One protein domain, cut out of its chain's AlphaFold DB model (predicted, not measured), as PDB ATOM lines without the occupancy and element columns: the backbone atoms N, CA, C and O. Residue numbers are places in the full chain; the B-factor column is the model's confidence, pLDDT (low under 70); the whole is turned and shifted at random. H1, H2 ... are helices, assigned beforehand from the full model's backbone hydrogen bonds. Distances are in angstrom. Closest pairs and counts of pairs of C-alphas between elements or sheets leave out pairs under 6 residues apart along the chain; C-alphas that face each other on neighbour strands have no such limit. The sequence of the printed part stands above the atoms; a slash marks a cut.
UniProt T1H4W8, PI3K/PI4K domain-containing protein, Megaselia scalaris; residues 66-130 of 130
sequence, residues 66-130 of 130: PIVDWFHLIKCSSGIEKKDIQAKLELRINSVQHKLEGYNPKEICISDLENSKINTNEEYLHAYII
ATOM      1  N   PRO A  66     -15.833 -74.917  -9.559       55.78
ATOM      2  CA  PRO A  66     -16.375 -76.268  -9.720       55.78
ATOM      3  C   PRO A  66     -17.686 -76.326 -10.525       55.78
ATOM      4  O   PRO A  66     -18.071 -77.393 -11.009       55.78
ATOM      5  N   ILE A  67     -18.388 -75.204 -10.711       59.53
ATOM      6  CA  ILE A  67     -19.582 -75.133 -11.564       59.53
ATOM      7  C   ILE A  67     -19.200 -75.261 -13.047       59.53
ATOM      8  O   ILE A  67     -19.930 -75.888 -13.821       59.53
ATOM      9  N   VAL A  68     -18.048 -74.721 -13.457       61.72
ATOM     10  CA  VAL A  68     -17.528 -74.862 -14.828       61.72
ATOM     11  C   VAL A  68     -17.168 -76.323 -15.101       61.72
ATOM     12  O   VAL A  68     -17.570 -76.868 -16.134       61.72
ATOM     13  N   ASP A  69     -16.533 -76.987 -14.133       59.88
ATOM     14  CA  ASP A  69     -16.252 -78.425 -14.180       59.88
ATOM     15  C   ASP A  69     -17.530 -79.264 -14.293       59.88
ATOM     16  O   ASP A  69     -17.578 -80.224 -15.062       59.88
ATOM     17  N   TRP A  70     -18.602 -78.883 -13.591       53.31
ATOM     18  CA  TRP A  70     -19.897 -79.567 -13.650       53.31
ATOM     19  C   TRP A  70     -20.565 -79.470 -15.032       53.31
ATOM     20  O   TRP A  70     -21.067 -80.472 -15.547       53.31
ATOM     21  N   PHE A  71     -20.525 -78.304 -15.690       58.06
ATOM     22  CA  PHE A  71     -21.012 -78.166 -17.071       58.06
ATOM     23  C   PHE A  71     -20.188 -78.995 -18.063       58.06
ATOM     24  O   PHE A  71     -20.756 -79.559 -19.002       58.06
ATOM     25  N   HIS A  72     -18.874 -79.104 -17.854       58.12
ATOM     26  CA  HIS A  72     -18.029 -80.007 -18.632       58.12
ATOM     27  C   HIS A  72     -18.382 -81.476 -18.365       58.12
ATOM     28  O   HIS A  72     -18.538 -82.232 -19.321       58.12
ATOM     29  N   LEU A  73     -18.614 -81.864 -17.110       55.41
ATOM     30  CA  LEU A  73     -18.979 -83.228 -16.717       55.41
ATOM     31  C   LEU A  73     -20.323 -83.673 -17.318       55.41
ATOM     32  O   LEU A  73     -20.412 -84.770 -17.865       55.41
ATOM     33  N   ILE A  74     -21.351 -82.814 -17.288       56.56
ATOM     34  CA  ILE A  74     -22.675 -83.114 -17.871       56.56
ATOM     35  C   ILE A  74     -22.591 -83.266 -19.394       56.56
ATOM     36  O   ILE A  74     -23.283 -84.103 -19.973       56.56
ATOM     37  N   LYS A  75     -21.743 -82.473 -20.059       56.62
ATOM     38  CA  LYS A  75     -21.546 -82.564 -21.513       56.62
ATOM     39  C   LYS A  75     -20.687 -83.770 -21.918       56.62
ATOM     40  O   LYS A  75     -20.771 -84.207 -23.061       56.62
ATOM     41  N   CYS A  76     -19.876 -84.293 -20.996       52.06
ATOM     42  CA  CYS A  76     -18.911 -85.370 -21.208       52.06
ATOM     43  C   CYS A  76     -19.336 -86.663 -20.493       52.06
ATOM     44  O   CYS A  76     -18.562 -87.248 -19.740       52.06
ATOM     45  N   SER A  77     -20.534 -87.177 -20.783       49.16
ATOM     46  CA  SER A  77     -20.881 -88.582 -20.499       49.16
ATOM     47  C   SER A  77     -20.044 -89.587 -21.321       49.16
ATOM     48  O   SER A  77     -20.170 -90.796 -21.148       49.16
ATOM     49  N   SER A  78     -19.151 -89.093 -22.184       51.62
ATOM     50  CA  SER A  78     -18.220 -89.842 -23.025       51.62
ATOM     51  C   SER A  78     -16.756 -89.564 -22.636       51.62
ATOM     52  O   SER A  78     -16.099 -88.749 -23.272       51.62
ATOM     53  N   GLY A  79     -16.255 -90.214 -21.581       54.12
ATOM     54  CA  GLY A  79     -14.838 -90.584 -21.399       54.12
ATOM     55  C   GLY A  79     -13.724 -89.561 -21.683       54.12
ATOM     56  O   GLY A  79     -12.664 -89.982 -22.130       54.12
ATOM     57  N   ILE A  80     -13.914 -88.256 -21.455       59.03
ATOM     58  CA  ILE A  80     -12.821 -87.280 -21.606       59.03
ATOM     59  C   ILE A  80     -11.948 -87.311 -20.348       59.03
ATOM     60  O   ILE A  80     -12.450 -87.138 -19.233       59.03
ATOM     61  N   GLU A  81     -10.643 -87.534 -20.514       63.84
ATOM     62  CA  GLU A  81      -9.698 -87.523 -19.402       63.84
ATOM     63  C   GLU A  81      -9.591 -86.113 -18.805       63.84
ATOM     64  O   GLU A  81      -9.448 -85.117 -19.515       63.84
ATOM     65  N   LYS A  82      -9.588 -86.014 -17.469       66.94
ATOM     66  CA  LYS A  82      -9.411 -84.735 -16.752       66.94
ATOM     67  C   LYS A  82      -8.143 -83.975 -17.181       66.94
ATOM     68  O   LYS A  82      -8.092 -82.756 -17.055       66.94
ATOM     69  N   LYS A  83      -7.137 -84.689 -17.699       68.12
ATOM     70  CA  LYS A  83      -5.877 -84.127 -18.203       68.12
ATOM     71  C   LYS A  83      -6.064 -83.259 -19.448       68.12
ATOM     72  O   LYS A  83      -5.486 -82.180 -19.509       68.12
ATOM     73  N   ASP A  84      -6.909 -83.678 -20.387       73.75
ATOM     74  CA  ASP A  84      -7.152 -82.924 -21.624       73.75
ATOM     75  C   ASP A  84      -7.899 -81.616 -21.343       73.75
ATOM     76  O   ASP A  84      -7.647 -80.579 -21.961       73.75
ATOM     77  N   ILE A  85      -8.803 -81.653 -20.362       74.75
ATOM     78  CA  ILE A  85      -9.534 -80.473 -19.893       74.75
ATOM     79  C   ILE A  85      -8.556 -79.476 -19.266       74.75
ATOM     80  O   ILE A  85      -8.580 -78.298 -19.623       74.75
ATOM     81  N   GLN A  86      -7.656 -79.952 -18.402       77.12
ATOM     82  CA  GLN A  86      -6.632 -79.121 -17.769       77.12
ATOM     83  C   GLN A  86      -5.712 -78.454 -18.803       77.12
ATOM     84  O   GLN A  86      -5.536 -77.236 -18.766       77.12
ATOM     85  N   ALA A  87      -5.197 -79.212 -19.775       79.56
ATOM     86  CA  ALA A  87      -4.340 -78.672 -20.833       79.56
ATOM     87  C   ALA A  87      -5.053 -77.582 -21.655       79.56
ATOM     88  O   ALA A  87      -4.491 -76.529 -21.960       79.56
ATOM     89  N   LYS A  88      -6.337 -77.785 -21.962       79.56
ATOM     90  CA  LYS A  88      -7.150 -76.808 -22.694       79.56
ATOM     91  C   LYS A  88      -7.418 -75.528 -21.904       79.56
ATOM     92  O   LYS A  88      -7.523 -74.450 -22.493       79.56
ATOM     93  N   LEU A  89      -7.563 -75.633 -20.586       80.06
ATOM     94  CA  LEU A  89      -7.728 -74.480 -19.702       80.06
ATOM     95  C   LEU A  89      -6.435 -73.661 -19.620       80.06
ATOM     96  O   LEU A  89      -6.494 -72.435 -19.710       80.06
ATOM     97  N   GLU A  90      -5.280 -74.321 -19.545       82.44
ATOM     98  CA  GLU A  90      -3.968 -73.661 -19.544       82.44
ATOM     99  C   GLU A  90      -3.713 -72.890 -20.842       82.44
ATOM    100  O   GLU A  90      -3.322 -71.722 -20.794       82.44
ATOM    101  N   LEU A  91      -4.044 -73.477 -21.996       83.50
ATOM    102  CA  LEU A  91      -3.985 -72.777 -23.284       83.50
ATOM    103  C   LEU A  91      -4.826 -71.494 -23.277       83.50
ATOM    104  O   LEU A  91      -4.363 -70.442 -23.710       83.50
ATOM    105  N   ARG A  92      -6.039 -71.538 -22.715       84.50
ATOM    106  CA  ARG A  92      -6.925 -70.363 -22.637       84.50
ATOM    107  C   ARG A  92      -6.366 -69.270 -21.733       84.50
ATOM    108  O   ARG A  92      -6.510 -68.091 -22.058       84.50
ATOM    109  N   ILE A  93      -5.738 -69.646 -20.619       87.38
ATOM    110  CA  ILE A  93      -5.066 -68.699 -19.722       87.38
ATOM    111  C   ILE A  93      -3.885 -68.046 -20.449       87.38
ATOM    112  O   ILE A  93      -3.783 -66.818 -20.440       87.38
ATOM    113  N   ASN A  94      -3.064 -68.830 -21.151       88.50
ATOM    114  CA  ASN A  94      -1.935 -68.317 -21.928       88.50
ATOM    115  C   ASN A  94      -2.394 -67.362 -23.042       88.50
ATOM    116  O   ASN A  94      -1.866 -66.255 -23.161       88.50
ATOM    117  N   SER A  95      -3.449 -67.706 -23.790       88.31
ATOM    118  CA  SER A  95      -4.010 -66.817 -24.819       88.31
ATOM    119  C   SER A  95      -4.522 -65.502 -24.218       88.31
ATOM    120  O   SER A  95      -4.378 -64.442 -24.828       88.31
ATOM    121  N   VAL A  96      -5.091 -65.515 -23.008       89.31
ATOM    122  CA  VAL A  96      -5.472 -64.285 -22.290       89.31
ATOM    123  C   VAL A  96      -4.243 -63.484 -21.862       89.31
ATOM    124  O   VAL A  96      -4.234 -62.262 -22.029       89.31
ATOM    125  N   GLN A  97      -3.208 -64.137 -21.334       90.88
ATOM    126  CA  GLN A  97      -1.967 -63.471 -20.934       90.88
ATOM    127  C   GLN A  97      -1.314 -62.762 -22.122       90.88
ATOM    128  O   GLN A  97      -1.090 -61.553 -22.049       90.88
ATOM    129  N   HIS A  98      -1.147 -63.451 -23.252       91.69
ATOM    130  CA  HIS A  98      -0.599 -62.861 -24.474       91.69
ATOM    131  C   HIS A  98      -1.443 -61.669 -24.973       91.69
ATOM    132  O   HIS A  98      -0.897 -60.627 -25.356       91.69
ATOM    133  N   LYS A  99      -2.782 -61.737 -24.884       91.38
ATOM    134  CA  LYS A  99      -3.669 -60.600 -25.224       91.38
ATOM    135  C   LYS A  99      -3.407 -59.370 -24.342       91.38
ATOM    136  O   LYS A  99      -3.428 -58.234 -24.837       91.38
ATOM    137  N   LEU A 100      -3.152 -59.574 -23.049       91.62
ATOM    138  CA  LEU A 100      -2.882 -58.498 -22.084       91.62
ATOM    139  C   LEU A 100      -1.449 -57.964 -22.162       91.62
ATOM    140  O   LEU A 100      -1.224 -56.790 -21.875       91.62
ATOM    141  N   GLU A 101      -0.492 -58.784 -22.580       92.44
ATOM    142  CA  GLU A 101       0.896 -58.366 -22.808       92.44
ATOM    143  C   GLU A 101       1.062 -57.567 -24.103       92.44
ATOM    144  O   GLU A 101       1.977 -56.755 -24.216       92.44
ATOM    145  N   GLY A 102       0.110 -57.703 -25.025       90.06
ATOM    146  CA  GLY A 102       0.067 -56.922 -26.255       90.06
ATOM    147  C   GLY A 102       0.668 -57.623 -27.461       90.06
ATOM    148  O   GLY A 102       1.080 -56.945 -28.399       90.06
ATOM    149  N   TYR A 103       0.659 -58.956 -27.455       93.06
ATOM    150  CA  TYR A 103       0.956 -59.764 -28.633       93.06
ATOM    151  C   TYR A 103      -0.008 -59.453 -29.779       93.06
ATOM    152  O   TYR A 103      -1.136 -58.983 -29.574       93.06
ATOM    153  N   ASN A 104       0.442 -59.731 -31.001       92.81
ATOM    154  CA  ASN A 104      -0.364 -59.521 -32.189       92.81
ATOM    155  C   ASN A 104      -1.577 -60.474 -32.175       92.81
ATOM    156  O   ASN A 104      -1.393 -61.688 -32.073       92.81
ATOM    157  N   PRO A 105      -2.819 -59.974 -32.334       90.75
ATOM    158  CA  PRO A 105      -4.001 -60.830 -32.405       90.75
ATOM    159  C   PRO A 105      -3.915 -61.934 -33.469       90.75
ATOM    160  O   PRO A 105      -4.475 -63.005 -33.250       90.75
ATOM    161  N   LYS A 106      -3.199 -61.701 -34.584       90.88
ATOM    162  CA  LYS A 106      -2.982 -62.712 -35.633       90.88
ATOM    163  C   LYS A 106      -2.229 -63.927 -35.090       90.88
ATOM    164  O   LYS A 106      -2.661 -65.050 -35.309       90.88
ATOM    165  N   GLU A 107      -1.137 -63.697 -34.365       90.44
ATOM    166  CA  GLU A 107      -0.297 -64.765 -33.808       90.44
ATOM    167  C   GLU A 107      -1.076 -65.604 -32.796       90.44
ATOM    168  O   GLU A 107      -1.020 -66.828 -32.828       90.44
ATOM    169  N   ILE A 108      -1.886 -64.946 -31.963       90.38
ATOM    170  CA  ILE A 108      -2.730 -65.628 -30.978       90.38
ATOM    171  C   ILE A 108      -3.788 -66.492 -31.679       90.38
ATOM    172  O   ILE A 108      -4.022 -67.628 -31.274       90.38
ATOM    173  N   CYS A 109      -4.401 -65.992 -32.758       89.06
ATOM    174  CA  CYS A 109      -5.363 -66.779 -33.533       89.06
ATOM    175  C   CYS A 109      -4.707 -67.982 -34.217       89.06
ATOM    176  O   CYS A 109      -5.308 -69.050 -34.233       89.06
ATOM    177  N   ILE A 110      -3.486 -67.836 -34.739       89.56
ATOM    178  CA  ILE A 110      -2.734 -68.955 -35.325       89.56
ATOM    179  C   ILE A 110      -2.440 -70.004 -34.251       89.56
ATOM    180  O   ILE A 110      -2.767 -71.171 -34.449       89.56
ATOM    181  N   SER A 111      -1.951 -69.589 -33.076       88.94
ATOM    182  CA  SER A 111      -1.709 -70.525 -31.973       88.94
ATOM    183  C   SER A 111      -2.993 -71.213 -31.500       88.94
ATOM    184  O   SER A 111      -2.982 -72.403 -31.190       88.94
ATOM    185  N   ASP A 112      -4.126 -70.505 -31.479       88.31
ATOM    186  CA  ASP A 112      -5.417 -71.104 -31.138       88.31
ATOM    187  C   ASP A 112      -5.865 -72.107 -32.232       88.31
ATOM    188  O   ASP A 112      -6.439 -73.144 -31.912       88.31
ATOM    189  N   LEU A 113      -5.593 -71.847 -33.517       87.88
ATOM    190  CA  LEU A 113      -5.936 -72.750 -34.628       87.88
ATOM    191  C   LEU A 113      -5.094 -74.030 -34.636       87.88
ATOM    192  O   LEU A 113      -5.646 -75.111 -34.841       87.88
ATOM    193  N   GLU A 114      -3.792 -73.928 -34.370       86.69
ATOM    194  CA  GLU A 114      -2.876 -75.076 -34.266       86.69
ATOM    195  C   GLU A 114      -3.294 -76.040 -33.143       86.69
ATOM    196  O   GLU A 114      -3.177 -77.260 -33.274       86.69
ATOM    197  N   ASN A 115      -3.849 -75.494 -32.057       84.00
ATOM    198  CA  ASN A 115      -4.370 -76.251 -30.917       84.00
ATOM    199  C   ASN A 115      -5.854 -76.651 -31.063       84.00
ATOM    200  O   ASN A 115      -6.434 -77.252 -30.153       84.00
ATOM    201  N   SER A 116      -6.498 -76.310 -32.184       82.00
ATOM    202  CA  SER A 116      -7.894 -76.647 -32.467       82.00
ATOM    203  C   SER A 116      -8.024 -78.036 -33.100       82.00
ATOM    204  O   SER A 116      -7.076 -78.619 -33.625       82.00
ATOM    205  N   LYS A 117      -9.254 -78.561 -33.127       71.81
ATOM    206  CA  LYS A 117      -9.595 -79.839 -33.783       71.81
ATOM    207  C   LYS A 117      -9.332 -79.840 -35.296       71.81
ATOM    208  O   LYS A 117      -9.349 -80.895 -35.918       71.81
ATOM    209  N   ILE A 118      -9.118 -78.668 -35.890       70.31
ATOM    210  CA  ILE A 118      -8.872 -78.481 -37.328       70.31
ATOM    211  C   ILE A 118      -7.479 -78.983 -37.727       70.31
ATOM    212  O   ILE A 118      -7.299 -79.399 -38.868       70.31
ATOM    213  N   ASN A 119      -6.530 -79.046 -36.784       68.19
ATOM    214  CA  ASN A 119      -5.175 -79.551 -37.020       68.19
ATOM    215  C   ASN A 119      -5.145 -81.009 -37.526       68.19
ATOM    216  O   ASN A 119      -4.190 -81.441 -38.152       68.19
ATOM    217  N   THR A 120      -6.219 -81.782 -37.330       71.88
ATOM    218  CA  THR A 120      -6.315 -83.141 -37.890       71.88
ATOM    219  C   THR A 120      -6.310 -83.155 -39.426       71.88
ATOM    220  O   THR A 120      -5.985 -84.181 -40.016       71.88
ATOM    221  N   ASN A 121      -6.643 -82.035 -40.076       80.94
ATOM    222  CA  ASN A 121      -6.578 -81.886 -41.526       80.94
ATOM    223  C   ASN A 121      -5.619 -80.742 -41.906       80.94
ATOM    224  O   ASN A 121      -6.022 -79.577 -41.982       80.94
ATOM    225  N   GLU A 122      -4.360 -81.087 -42.184       75.69
ATOM    226  CA  GLU A 122      -3.283 -80.127 -42.489       75.69
ATOM    227  C   GLU A 122      -3.601 -79.208 -43.684       75.69
ATOM    228  O   GLU A 122      -3.248 -78.030 -43.666       75.69
ATOM    229  N   GLU A 123      -4.338 -79.700 -44.689       80.38
ATOM    230  CA  GLU A 123      -4.750 -78.899 -45.853       80.38
ATOM    231  C   GLU A 123      -5.618 -77.693 -45.461       80.38
ATOM    232  O   GLU A 123      -5.397 -76.576 -45.937       80.38
ATOM    233  N   TYR A 124      -6.587 -77.889 -44.559       81.88
ATOM    234  CA  TYR A 124      -7.455 -76.805 -44.094       81.88
ATOM    235  C   TYR A 124      -6.708 -75.855 -43.168       81.88
ATOM    236  O   TYR A 124      -6.902 -74.644 -43.257       81.88
ATOM    237  N   LEU A 125      -5.834 -76.380 -42.306       83.19
ATOM    238  CA  LEU A 125      -5.022 -75.548 -41.424       83.19
ATOM    239  C   LEU A 125      -4.124 -74.606 -42.237       83.19
ATOM    240  O   LEU A 125      -4.107 -73.404 -41.979       83.19
ATOM    241  N   HIS A 126      -3.457 -75.123 -43.271       84.25
ATOM    242  CA  HIS A 126      -2.621 -74.313 -44.153       84.25
ATOM    243  C   HIS A 126      -3.442 -73.239 -44.883       84.25
ATOM    244  O   HIS A 126      -3.002 -72.096 -44.982       84.25
ATOM    245  N   ALA A 127      -4.661 -73.558 -45.331       85.75
ATOM    246  CA  ALA A 127      -5.556 -72.586 -45.963       85.75
ATOM    247  C   ALA A 127      -5.959 -71.421 -45.037       85.75
ATOM    248  O   ALA A 127      -6.213 -70.322 -45.526       85.75
ATOM    249  N   TYR A 128      -6.008 -71.638 -43.718       84.31
ATOM    250  CA  TYR A 128      -6.331 -70.595 -42.737       84.31
ATOM    251  C   TYR A 128      -5.135 -69.729 -42.315       84.31
ATOM    252  O   TYR A 128      -5.346 -68.649 -41.761       84.31
ATOM    253  N   ILE A 129      -3.900 -70.193 -42.532       81.12
ATOM    254  CA  ILE A 129      -2.676 -69.528 -42.053       81.12
ATOM    255  C   ILE A 129      -2.035 -68.617 -43.125       81.12
ATOM    256  O   ILE A 129      -1.308 -67.685 -42.759       81.12
ATOM    257  N   ILE A 130      -2.325 -68.849 -44.415       68.62
ATOM    258  CA  ILE A 130      -1.904 -68.002 -45.556       68.62
ATOM    259  C   ILE A 130      -2.513 -66.594 -45.445       68.62
ATOM    260  O   ILE A 130      -1.734 -65.613 -45.525       68.62
TER     261      ILE A 130
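AT A GLANCE: This is residues 66 to 130 of the 130 residues of the protein "PI3K/PI4K domain-containing protein" of Megaselia scalaris (UniProt T1H4W8). The long helix H2 folds back through H3 and H5 in a flat zigzag, with tiny H4 at the second turn and H1 set off alone. The printed part has 65 residues with five named helices, H1 to H5 in order along the chain, which hold 52 of them, and no named strand; its class is all helix. The whole is loose, radius of gyration of the C-alphas 14.4 A, spanning 38 by 31 by 15 A.

HOW THE PARTS SIT: Start at H2, residues 82 to 101; its residues 95 to 99 alone touch H3, residues 105 to 114, in a hairpin, opposite ways at a shallow 14 degrees, closest C-alphas Ser 95 and Ile 108, 6.4 A. H3 only just touches H5, residues 122 to 129, with 3 pairs of C-alphas within 8 A, closest Ile 110 and Ile 129. H4, residues 117 to 120, touches H5 only at the corner, only just, with 3 such pairs, closest Asn 119 and Leu 125. H1, residues 66 to 75, is apart from the other helices. Each O i to N i+4 pair is within hydrogen-bond range, except that H4 is too short for one.

IN THESE COORDINATES: Find C-alpha 82 at (-9.411, -84.735, -16.752); H2 runs 29.0 A. H1 measures 14.3 A, H3 14.4 A, H4 6.2 A; H5, 10.6 A, ends at C-alpha 129, (-2.676, -69.528, -42.053).

THE WHOLE: The farthest C-alphas, Pro 66 and Ile 130, are 39.5 A apart. The printed part has no cut and no long link. Look for pLDDT under 70 at residues 66 to 83, 119 and 130.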